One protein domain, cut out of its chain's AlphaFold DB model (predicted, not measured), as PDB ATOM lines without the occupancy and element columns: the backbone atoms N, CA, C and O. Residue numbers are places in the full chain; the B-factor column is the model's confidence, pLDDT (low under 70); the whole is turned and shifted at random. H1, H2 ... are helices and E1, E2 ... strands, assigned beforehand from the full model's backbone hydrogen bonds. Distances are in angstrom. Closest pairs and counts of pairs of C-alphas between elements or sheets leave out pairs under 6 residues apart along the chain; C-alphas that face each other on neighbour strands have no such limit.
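This is residues 15 to 96 of the 97 residues of an uncharacterized protein of Actinobacteria bacterium (UniProt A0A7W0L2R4). Three helices lie side by side in a gently curved row, H1, H2, H3, over one face of a small sheet of two parallel strands, E1 and E2; no named helix covers the other face. H2 is in the middle of the row and packs on both strands, while H1 packs beside E1 and H3 beside E2; the later part of H1 runs on past the sheet. The printed part has 82 residues, with three named helices and two named strands in the order H1, E1, H2, E2, H3, and its class is mostly helix. It is compact, with a radius of gyration of the C-alphas of 12.1 A, and spans 36 by 24 by 19 A.

Begin at Thr 15 and go on to C-alpha 21 at (127.785, 219.038, 118.404), where H1 starts; it takes residues 21 to 39 and measures 28.0 A from first to last C-alpha. Next find E1, residues 47 to 52, 15.8 A long, beginning at C-alpha 47 at (125.224, 229.886, 101.619). H2 follows as residues 58 to 71, 19.9 A long. E2 is residues 75 to 79, 13.8 A long. H3 is residues 86 to 96, 16.3 A long, and ends at C-alpha 96 at (136.847, 225.303, 100.868).

Start with H2, which touches both other helices. It touches H1 closest at the C-alphas of Pro 21 and Glu 60, 4.6 A apart; they run the same way at a shallow tilt of 33 degrees, only just short of steep. It touches H3 closest at the C-alphas of Val 58 and Gln 88, 5.7 A apart; they run the same way at a shallow tilt of 9 degrees. H1 and H3 are apart. E1 and E2 are parallel neighbours, 24 degrees between their directions; look for N 50 and O 77 at 2.8 A and N 77 and O 48 at 3.0 A, both within hydrogen-bond range. E1, H2 and E2 form a strand-helix-strand unit, two parallel neighbour strands with a helix between them along the chain, and its crossover is right-handed. The closest C-alphas of H2 and E2 are those of Val 68 and Ala 76, 7.0 A apart. The closest of H1 and E1 are those of Leu 32 and Val 48, at 7.1 A, and of E2 and H3 those of Gly 75 and Ile 95, at 7.0 A. In H2 every O i to N i+4 pair is within hydrogen-bond range; in H1 13 of 15 are, and in H3 4 of 7.

The two C-alphas farthest apart are those of Gly 40 and Glu 86, 37.2 A. The printed part has no cut and no long link. The mean pLDDT of the printed part is 97.4, and no printed residue is under 70.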
ATOM      1  N   THR A  15     122.736 228.876 117.781       98.25
ATOM      2  CA  THR A  15     123.011 229.374 119.138       98.25
ATOM      3  C   THR A  15     121.774 229.932 119.851       98.25
ATOM      4  O   THR A  15     121.804 230.104 121.063       98.25
ATOM      5  N   TYR A  16     120.680 230.213 119.130       97.88
ATOM      6  CA  TYR A  16     119.376 230.564 119.716       97.88
ATOM      7  C   TYR A  16     118.405 229.381 119.826       97.88
ATOM      8  O   TYR A  16     117.309 229.525 120.362       97.88
ATOM      9  N   ARG A  17     118.746 228.225 119.256       97.69
ATOM     10  CA  ARG A  17     117.809 227.116 119.020       97.69
ATOM     11  C   ARG A  17     118.249 225.817 119.674       97.69
ATOM     12  O   ARG A  17     117.415 224.991 120.038       97.69
ATOM     13  N   THR A  18     119.551 225.589 119.761       98.50
ATOM     14  CA  THR A  18     120.120 224.318 120.179       98.50
ATOM     15  C   THR A  18     121.573 224.476 120.628       98.50
ATOM     16  O   THR A  18     122.207 225.497 120.395       98.50
ATOM     17  N   SER A  19     122.094 223.431 121.260       98.31
ATOM     18  CA  SER A  19     123.479 223.310 121.706       98.31
ATOM     19  C   SER A  19     123.910 221.846 121.657       98.31
ATOM     20  O   SER A  19     123.075 220.932 121.643       98.31
ATOM     21  N   GLY A  20     125.214 221.615 121.626       98.62
ATOM     22  CA  GLY A  20     125.848 220.313 121.524       98.62
ATOM     23  C   GLY A  20     126.134 219.905 120.067       98.62
ATOM     24  O   GLY A  20     125.227 219.956 119.226       98.62
ATOM     25  N   PRO A  21     127.339 219.377 119.764       98.69
ATOM     26  CA  PRO A  21     127.785 219.038 118.404       98.69
ATOM     27  C   PRO A  21     126.770 218.224 117.582       98.69
ATOM     28  O   PRO A  21     126.417 218.577 116.456       98.69
ATOM     29  N   LYS A  22     126.206 217.163 118.180       98.75
ATOM     30  CA  LYS A  22     125.219 216.290 117.519       98.75
ATOM     31  C   LYS A  22     123.938 217.032 117.129       98.75
ATOM     32  O   LYS A  22     123.360 216.735 116.084       98.75
ATOM     33  N   ARG A  23     123.454 217.949 117.974       98.75
ATOM     34  CA  ARG A  23     122.219 218.694 117.701       98.75
ATOM     35  C   ARG A  23     122.471 219.816 116.697       98.75
ATOM     36  O   ARG A  23     121.609 220.038 115.855       98.75
ATOM     37  N   VAL A  24     123.641 220.456 116.735       98.81
ATOM     38  CA  VAL A  24     124.049 221.480 115.757       98.81
ATOM     39  C   VAL A  24     124.187 220.896 114.355       98.81
ATOM     40  O   VAL A  24     123.638 221.465 113.414       98.81
ATOM     41  N   LEU A  25     124.811 219.721 114.211       98.81
ATOM     42  CA  LEU A  25     124.872 218.999 112.934       98.81
ATOM     43  C   LEU A  25     123.469 218.772 112.348       98.81
ATOM     44  O   LEU A  25     123.220 219.100 111.190       98.81
ATOM     45  N   ARG A  26     122.541 218.234 113.153       98.75
ATOM     46  CA  ARG A  26     121.162 217.967 112.709       98.75
ATOM     47  C   ARG A  26     120.411 219.246 112.356       98.75
ATOM     48  O   ARG A  26     119.817 219.310 111.290       98.75
ATOM     49  N   TYR A  27     120.460 220.252 113.227       98.75
ATOM     50  CA  TYR A  27     119.772 221.525 113.012       98.75
ATOM     51  C   TYR A  27     120.235 222.207 111.718       98.75
ATOM     52  O   TYR A  27     119.412 222.601 110.897       98.75
ATOM     53  N   SER A  28     121.550 222.283 111.513       98.56
ATOM     54  CA  SER A  28     122.144 222.940 110.344       98.56
ATOM     55  C   SER A  28     121.813 222.199 109.051       98.56
ATOM     56  O   SER A  28     121.443 222.821 108.059       98.56
ATOM     57  N   ARG A  29     121.861 220.860 109.080       98.50
ATOM     58  CA  ARG A  29     121.425 220.017 107.963       98.50
ATOM     59  C   ARG A  29     119.960 220.276 107.605       98.50
ATOM     60  O   ARG A  29     119.662 220.534 106.445       98.50
ATOM     61  N   SER A  30     119.060 220.268 108.589       98.31
ATOM     62  CA  SER A  30     117.634 220.509 108.343       98.31
ATOM     63  C   SER A  30     117.360 221.917 107.809       98.31
ATOM     64  O   SER A  30     116.510 222.079 106.938       98.31
ATOM     65  N   ALA A  31     118.089 222.932 108.284       97.81
ATOM     66  CA  ALA A  31     117.959 224.298 107.775       97.81
ATOM     67  C   ALA A  31     118.317 224.399 106.280       97.81
ATOM     68  O   ALA A  31     117.625 225.084 105.531       97.81
ATOM     69  N   LEU A  32     119.360 223.689 105.845       98.12
ATOM     70  CA  LEU A  32     119.775 223.606 104.443       98.12
ATOM     71  C   LEU A  32     118.762 222.818 103.589       98.12
ATOM     72  O   LEU A  32     118.335 223.287 102.533       98.12
ATOM     73  N   GLU A  33     118.322 221.648 104.064       97.88
ATOM     74  CA  GLU A  33     117.357 220.780 103.366       97.88
ATOM     75  C   GLU A  33     116.000 221.462 103.141       97.88
ATOM     76  O   GLU A  33     115.393 221.290 102.081       97.88
ATOM     77  N   ILE A  34     115.545 222.288 104.091       97.62
ATOM     78  CA  ILE A  34     114.303 223.059 103.950       97.62
ATOM     79  C   ILE A  34     114.360 223.996 102.741       97.62
ATOM     80  O   ILE A  34     113.349 224.128 102.056       97.62
ATOM     81  N   VAL A  35     115.508 224.617 102.445       97.06
ATOM     82  CA  VAL A  35     115.625 225.538 101.303       97.06
ATOM     83  C   VAL A  35     115.354 224.793  99.998       97.06
ATOM     84  O   VAL A  35     114.414 225.150  99.295       97.06
ATOM     85  N   ARG A  36     116.090 223.707  99.726       96.19
ATOM     86  CA  ARG A  36     115.896 222.872  98.522       96.19
ATOM     87  C   ARG A  36     114.478 222.307  98.430       96.19
ATOM     88  O   ARG A  36     113.870 222.298  97.364       96.19
ATOM     89  N   SER A  37     113.918 221.867  99.558       97.69
ATOM     90  CA  SER A  37     112.545 221.354  99.599       97.69
ATOM     91  C   SER A  37     111.508 222.426  99.252       97.69
ATOM     92  O   SER A  37     110.558 222.140  98.529       97.69
ATOM     93  N   LYS A  38     111.673 223.659  99.748       96.25
ATOM     94  CA  LYS A  38     110.706 224.749  99.548       96.25
ATOM     95  C   LYS A  38     110.849 225.457  98.207       96.25
ATOM     96  O   LYS A  38     109.863 226.010  97.731       96.25
ATOM     97  N   THR A  39     112.029 225.430  97.595       94.69
ATOM     98  CA  THR A  39     112.218 225.910  96.220       94.69
ATOM     99  C   THR A  39     111.773 224.882  95.182       94.69
ATOM    100  O   THR A  39     111.527 225.253  94.039       94.69
ATOM    101  N   GLY A  40     111.677 223.600  95.559       95.12
ATOM    102  CA  GLY A  40     111.461 222.501  94.614       95.12
ATOM    103  C   GLY A  40     112.677 222.225  93.721       95.12
ATOM    104  O   GLY A  40     112.582 221.422  92.797       95.12
ATOM    105  N   ASP A  41     113.811 222.871  93.999       94.50
ATOM    106  CA  ASP A  41     115.054 222.723  93.254       94.50
ATOM    107  C   ASP A  41     116.121 222.077  94.156       94.50
ATOM    108  O   ASP A  41     116.649 222.735  95.061       94.50
ATOM    109  N   PRO A  42     116.477 220.800  93.916       94.38
ATOM    110  CA  PRO A  42     117.472 220.084  94.707       94.38
ATOM    111  C   PRO A  42     118.904 220.587  94.489       94.38
ATOM    112  O   PRO A  42     119.809 220.125  95.179       94.38
ATOM    113  N   LYS A  43     119.137 221.499  93.542       94.50
ATOM    114  CA  LYS A  43     120.450 222.071  93.231       94.50
ATOM    115  C   LYS A  43     120.524 223.573  93.482       94.50
ATOM    116  O   LYS A  43     121.571 224.157  93.207       94.50
ATOM    117  N   VAL A  44     119.475 224.186  94.045       96.25
ATOM    118  CA  VAL A  44     119.503 225.620  94.351       96.25
ATOM    119  C   VAL A  44     120.734 225.948  95.216       96.25
ATOM    120  O   VAL A  44     120.985 225.241  96.205       96.25
ATOM    121  N   PRO A  45     121.526 226.975  94.864       97.12
ATOM    122  CA  PRO A  45     122.683 227.368  95.656       97.12
ATOM    123  C   PRO A  45     122.282 227.903  97.035       97.12
ATOM    124  O   PRO A  45     121.373 228.727  97.172       97.12
ATOM    125  N   VAL A  46     122.997 227.461  98.071       98.00
ATOM    126  CA  VAL A  46     122.773 227.899  99.456       98.00
ATOM    127  C   VAL A  46     124.099 228.268 100.112       98.00
ATOM    128  O   VAL A  46     125.032 227.467 100.096       98.00
ATOM    129  N   HIS A  47     124.159 229.456 100.715       97.94
ATOM    130  CA  HIS A  47     125.224 229.886 101.619       97.94
ATOM    131  C   HIS A  47     124.616 230.118 103.005       97.94
ATOM    132  O   HIS A  47     124.016 231.153 103.259       97.94
ATOM    133  N   VAL A  48     124.715 229.157 103.920       98.19
ATOM    134  CA  VAL A  48     124.049 229.278 105.230       98.19
ATOM    135  C   VAL A  48     124.836 230.180 106.185       98.19
ATOM    136  O   VAL A  48     126.050 230.041 106.328       98.19
ATOM    137  N   ILE A  49     124.137 231.073 106.885       98.44
ATOM    138  CA  ILE A  49     124.704 231.875 107.972       98.44
ATOM    139  C   ILE A  49     124.398 231.156 109.288       98.44
ATOM    140  O   ILE A  49     123.244 231.033 109.703       98.44
ATOM    141  N   GLY A  50     125.444 230.633 109.912       97.50
ATOM    142  CA  GLY A  50     125.419 229.868 111.149       97.50
ATOM    143  C   GLY A  50     125.248 230.714 112.411       97.50
ATOM    144  O   GLY A  50     124.849 231.870 112.375       97.50
ATOM    145  N   GLY A  51     125.535 230.110 113.559       97.19
ATOM    146  CA  GLY A  51     125.338 230.645 114.898       97.19
ATOM    147  C   GLY A  51     126.106 231.924 115.200       97.19
ATOM    148  O   GLY A  51     126.984 232.356 114.450       97.19
ATOM    149  N   ILE A  52     125.768 232.502 116.355       98.25
ATOM    150  CA  ILE A  52     126.444 233.687 116.856       98.25
ATOM    151  C   ILE A  52     127.872 233.299 117.275       98.25
ATOM    152  O   ILE A  52     128.012 232.544 118.234       98.25
ATOM    153  N   ALA A  53     128.914 233.784 116.596       97.69
ATOM    154  CA  ALA A  53     130.288 233.297 116.725       97.69
ATOM    155  C   ALA A  53     130.800 233.377 118.173       97.69
ATOM    156  O   ALA A  53     131.215 232.368 118.734       97.69
ATOM    157  N   GLY A  54     130.595 234.505 118.860       96.62
ATOM    158  CA  GLY A  54     130.946 234.653 120.283       96.62
ATOM    159  C   GLY A  54     130.157 233.757 121.257       96.62
ATOM    160  O   GLY A  54     130.438 233.746 122.450       96.62
ATOM    161  N   ARG A  55     129.153 233.011 120.779       97.75
ATOM    162  CA  ARG A  55     128.361 232.034 121.548       97.75
ATOM    163  C   ARG A  55     128.484 230.609 121.003       97.75
ATOM    164  O   ARG A  55     127.770 229.729 121.474       97.75
ATOM    165  N   ALA A  56     129.325 230.387 119.996       98.12
ATOM    166  CA  ALA A  56     129.450 229.127 119.282       98.12
ATOM    167  C   ALA A  56     130.739 228.397 119.701       98.12
ATOM    168  O   ALA A  56     131.823 228.751 119.237       98.12
ATOM    169  N   PRO A  57     130.668 227.347 120.535       98.38
ATOM    170  CA  PRO A  57     131.833 226.518 120.821       98.38
ATOM    171  C   PRO A  57     132.456 225.967 119.532       98.38
ATOM    172  O   PRO A  57     131.743 225.531 118.627       98.38
ATOM    173  N   VAL A  58     133.785 225.895 119.461       98.62
ATOM    174  CA  VAL A  58     134.512 225.406 118.270       98.62
ATOM    175  C   VAL A  58     134.076 223.991 117.861       98.62
ATOM    176  O   VAL A  58     133.964 223.672 116.678       98.62
ATOM    177  N   THR A  59     133.729 223.136 118.826       98.69
ATOM    178  CA  THR A  59     133.205 221.782 118.566       98.69
ATOM    179  C   THR A  59     131.838 221.782 117.869       98.69
ATOM    180  O   THR A  59     131.528 220.872 117.090       98.69
ATOM    181  N   GLU A  60     131.017 222.802 118.114       98.81
ATOM    182  CA  GLU A  60     129.760 223.026 117.405       98.81
ATOM    183  C   GLU A  60     130.003 223.600 116.013       98.81
ATOM    184  O   GLU A  60     129.403 223.106 115.060       98.81
ATOM    185  N   VAL A  61     130.938 224.547 115.870       98.81
ATOM    186  CA  VAL A  61     131.356 225.083 114.562       98.81
ATOM    187  C   VAL A  61     131.857 223.962 113.651       98.81
ATOM    188  O   VAL A  61     131.397 223.843 112.520       98.81
ATOM    189  N   ARG A  62     132.680 223.039 114.158       98.81
ATOM    190  CA  ARG A  62     133.098 221.832 113.421       98.81
ATOM    191  C   ARG A  62     131.913 220.997 112.925       98.81
ATOM    192  O   ARG A  62     131.932 220.449 111.824       98.81
ATOM    193  N   SER A  63     130.872 220.869 113.745       98.81
ATOM    194  CA  SER A  63     129.670 220.102 113.393       98.81
ATOM    195  C   SER A  63     128.797 220.826 112.373       98.81
ATOM    196  O   SER A  63     128.220 220.180 111.500       98.81
ATOM    197  N   PHE A  64     128.730 222.151 112.459       98.75
ATOM    198  CA  PHE A  64     128.126 223.003 111.444       98.75
ATOM    199  C   PHE A  64     128.861 222.873 110.105       98.75
ATOM    200  O   PHE A  64     128.230 222.530 109.109       98.75
ATOM    201  N   VAL A  65     130.189 223.009 110.091       98.69
ATOM    202  CA  VAL A  65     131.035 222.807 108.902       98.69
ATOM    203  C   VAL A  65     130.795 221.429 108.285       98.69
ATOM    204  O   VAL A  65     130.600 221.313 107.078       98.69
ATOM    205  N   ARG A  66     130.712 220.373 109.104       98.69
ATOM    206  CA  ARG A  66     130.368 219.030 108.615       98.69
ATOM    207  C   ARG A  66     128.991 218.984 107.944       98.69
ATOM    208  O   ARG A  66     128.848 218.314 106.927       98.69
ATOM    209  N   ALA A  67     127.986 219.671 108.492       98.50
ATOM    210  CA  ALA A  67     126.658 219.755 107.880       98.50
ATOM    211  C   ALA A  67     126.711 220.442 106.507       98.50
ATOM    212  O   ALA A  67     126.140 219.930 105.549       98.50
ATOM    213  N   VAL A  68     127.434 221.562 106.424       98.56
ATOM    214  CA  VAL A  68     127.633 222.366 105.208       98.56
ATOM    215  C   VAL A  68     128.312 221.541 104.115       98.56
ATOM    216  O   VAL A  68     127.795 221.476 103.001       98.56
ATOM    217  N   LYS A  69     129.410 220.843 104.443       98.19
ATOM    218  CA  LYS A  69     130.121 219.973 103.491       98.19
ATOM    219  C   LYS A  69     129.246 218.823 103.001       98.19
ATOM    220  O   LYS A  69     129.153 218.603 101.803       98.19
ATOM    221  N   ASN A  70     128.564 218.125 103.912       97.69
ATOM    222  CA  ASN A  70     127.697 216.999 103.551       97.69
ATOM    223  C   ASN A  70     126.516 217.406 102.656       97.69
ATOM    224  O   ASN A  70     125.973 216.565 101.949       97.69
ATOM    225  N   PHE A  71     126.070 218.659 102.748       97.44
ATOM    226  CA  PHE A  71     124.982 219.192 101.933       97.44
ATOM    227  C   PHE A  71     125.453 219.737 100.576       97.44
ATOM    228  O   PHE A  71     124.619 219.975  99.697       97.44
ATOM    229  N   GLU A  72     126.764 219.945 100.413       96.69
ATOM    230  CA  GLU A  72     127.364 220.617  99.255       96.69
ATOM    231  C   GLU A  72     126.821 222.048  99.095       96.69
ATOM    232  O   GLU A  72     126.391 222.476  98.022       96.69
ATOM    233  N   ALA A  73     126.770 222.787 100.207       97.50
ATOM    234  CA  ALA A  73     126.476 224.217 100.176       97.50
ATOM    235  C   ALA A  73     127.610 224.976  99.464       97.50
ATOM    236  O   ALA A  73     128.780 224.628  99.610       97.50
ATOM    237  N   VAL A  74     127.271 226.056  98.752       97.06
ATOM    238  CA  VAL A  74     128.268 226.884  98.040       97.06
ATOM    239  C   VAL A  74     129.125 227.725  98.992       97.06
ATOM    240  O   VAL A  74     130.127 228.303  98.587       97.06
ATOM    241  N   GLY A  75     128.736 227.805 100.264       97.00
ATOM    242  CA  GLY A  75     129.542 228.378 101.332       97.00
ATOM    243  C   GLY A  75     128.794 228.409 102.661       97.00
ATOM    244  O   GLY A  75     127.652 227.951 102.769       97.00
ATOM    245  N   ALA A  76     129.447 228.959 103.678       98.06
ATOM    246  CA  ALA A  76     128.808 229.288 104.942       98.06
ATOM    247  C   ALA A  76     129.571 230.389 105.686       98.06
ATOM    248  O   ALA A  76     130.747 230.633 105.419       98.06
ATOM    249  N   SER A  77     128.907 231.005 106.660       98.00
ATOM    250  CA  SER A  77     129.472 232.030 107.547       98.00
ATOM    251  C   SER A  77     129.019 231.825 108.996       98.00
ATOM    252  O   SER A  77     128.087 231.066 109.261       98.00
ATOM    253  N   LEU A  78     129.691 232.485 109.942       98.25
ATOM    254  CA  LEU A  78     129.226 232.671 111.321       98.25
ATOM    255  C   LEU A  78     128.816 234.132 111.513       98.25
ATOM    256  O   LEU A  78     129.344 235.008 110.832       98.25
ATOM    257  N   TYR A  79     127.901 234.395 112.447       97.62
ATOM    258  CA  TYR A  79     127.473 235.760 112.751       97.62
ATOM    259  C   TYR A  79     128.097 236.250 114.075       97.62
ATOM    260  O   TYR A  79     127.774 235.764 115.137       97.62
ATOM    261  N   ASP A  80     128.988 237.212 114.164       94.81
ATOM    262  CA  ASP A  80     129.488 238.056 113.100       94.81
ATOM    263  C   ASP A  80     131.016 238.118 113.151       94.81
ATOM    264  O   ASP A  80     131.656 237.706 114.125       94.81
ATOM    265  N   PHE A  81     131.595 238.625 112.073       94.44
ATOM    266  CA  PHE A  81     133.020 238.708 111.809       94.44
ATOM    267  C   PHE A  81     133.856 239.200 113.009       94.44
ATOM    268  O   PHE A  81     134.804 238.497 113.364       94.44
ATOM    269  N   PRO A  82     133.508 240.301 113.717       97.31
ATOM    270  CA  PRO A  82     134.352 240.832 114.795       97.31
ATOM    271  C   PRO A  82     134.470 239.919 116.019       97.31
ATOM    272  O   PRO A  82     135.343 240.119 116.857       97.31
ATOM    273  N   ILE A  83     133.564 238.949 116.152       97.31
ATOM    274  CA  ILE A  83     133.487 238.031 117.294       97.31
ATOM    275  C   ILE A  83     133.770 236.581 116.888       97.31
ATOM    276  O   ILE A  83     133.450 235.661 117.642       97.31
ATOM    277  N   THR A  84     134.348 236.373 115.701       98.19
ATOM    278  CA  THR A  84     134.819 235.063 115.244       98.19
ATOM    279  C   THR A  84     136.270 234.854 115.668       98.19
ATOM    280  O   THR A  84     137.137 235.646 115.302       98.19
ATOM    281  N   SER A  85     136.544 233.802 116.441       98.12
ATOM    282  CA  SER A  85     137.899 233.483 116.907       98.12
ATOM    283  C   SER A  85     138.746 232.795 115.831       98.12
ATOM    284  O   SER A  85     138.218 232.234 114.870       98.12
ATOM    285  N   GLU A  86     140.070 232.779 116.009       98.19
ATOM    286  CA  GLU A  86     141.003 232.070 115.115       98.19
ATOM    287  C   GLU A  86     140.667 230.576 114.986       98.19
ATOM    288  O   GLU A  86     140.550 230.064 113.878       98.19
ATOM    289  N   GLU A  87     140.380 229.894 116.098       98.38
ATOM    290  CA  GLU A  87     139.994 228.475 116.079       98.38
ATOM    291  C   GLU A  87     138.696 228.222 115.288       98.38
ATOM    292  O   GLU A  87     138.515 227.170 114.670       98.38
ATOM    293  N   GLN A  88     137.765 229.182 115.301       98.50
ATOM    294  CA  GLN A  88     136.553 229.101 114.488       98.50
ATOM    295  C   GLN A  88     136.873 229.316 113.008       98.50
ATOM    296  O   GLN A  88     136.328 228.594 112.172       98.50
ATOM    297  N   TRP A  89     137.771 230.247 112.674       97.62
ATOM    298  CA  TRP A  89     138.260 230.421 111.304       97.62
ATOM    299  C   TRP A  89     138.933 229.156 110.773       97.62
ATOM    300  O   TRP A  89     138.620 228.737 109.657       97.62
ATOM    301  N   ASP A  90     139.767 228.501 111.579       98.06
ATOM    302  CA  ASP A  90     140.425 227.242 111.217       98.06
ATOM    303  C   ASP A  90     139.421 226.133 110.881       98.06
ATOM    304  O   ASP A  90     139.613 225.367 109.928       98.06
ATOM    305  N   GLU A  91     138.320 226.038 111.632       98.19
ATOM    306  CA  GLU A  91     137.233 225.113 111.310       98.19
ATOM    307  C   GLU A  91     136.497 225.533 110.028       98.19
ATOM    308  O   GLU A  91     136.276 224.696 109.150       98.19
ATOM    309  N   MET A  92     136.154 226.815 109.875       97.88
ATOM    310  CA  MET A  92     135.409 227.328 108.717       97.88
ATOM    311  C   MET A  92     136.183 227.188 107.398       97.88
ATOM    312  O   MET A  92     135.591 226.847 106.373       97.88
ATOM    313  N   GLN A  93     137.510 227.346 107.408       96.88
ATOM    314  CA  GLN A  93     138.358 227.156 106.224       96.88
ATOM    315  C   GLN A  93     138.273 225.741 105.632       96.88
ATOM    316  O   GLN A  93     138.580 225.544 104.457       96.88
ATOM    317  N   ARG A  94     137.827 224.742 106.407       96.31
ATOM    318  CA  ARG A  94     137.662 223.359 105.932       96.31
ATOM    319  C   ARG A  94     136.508 223.192 104.947       96.31
ATOM    320  O   ARG A  94     136.410 222.125 104.345       96.31
ATOM    321  N   ILE A  95     135.640 224.193 104.786       95.31
ATOM    322  CA  ILE A  95     134.569 224.191 103.777       95.31
ATOM    323  C   ILE A  95     135.160 224.261 102.363       95.31
ATOM    324  O   ILE A  95     134.693 223.550 101.482       95.31
ATOM    325  N   ASN A  96     136.222 225.051 102.173       78.44
ATOM    326  CA  ASN A  96     136.847 225.303 100.868       78.44
ATOM    327  C   ASN A  96     137.999 224.333 100.541       78.44
ATOM    328  O   ASN A  96     138.730 224.560  99.579       78.44
TER     329      ASN A  96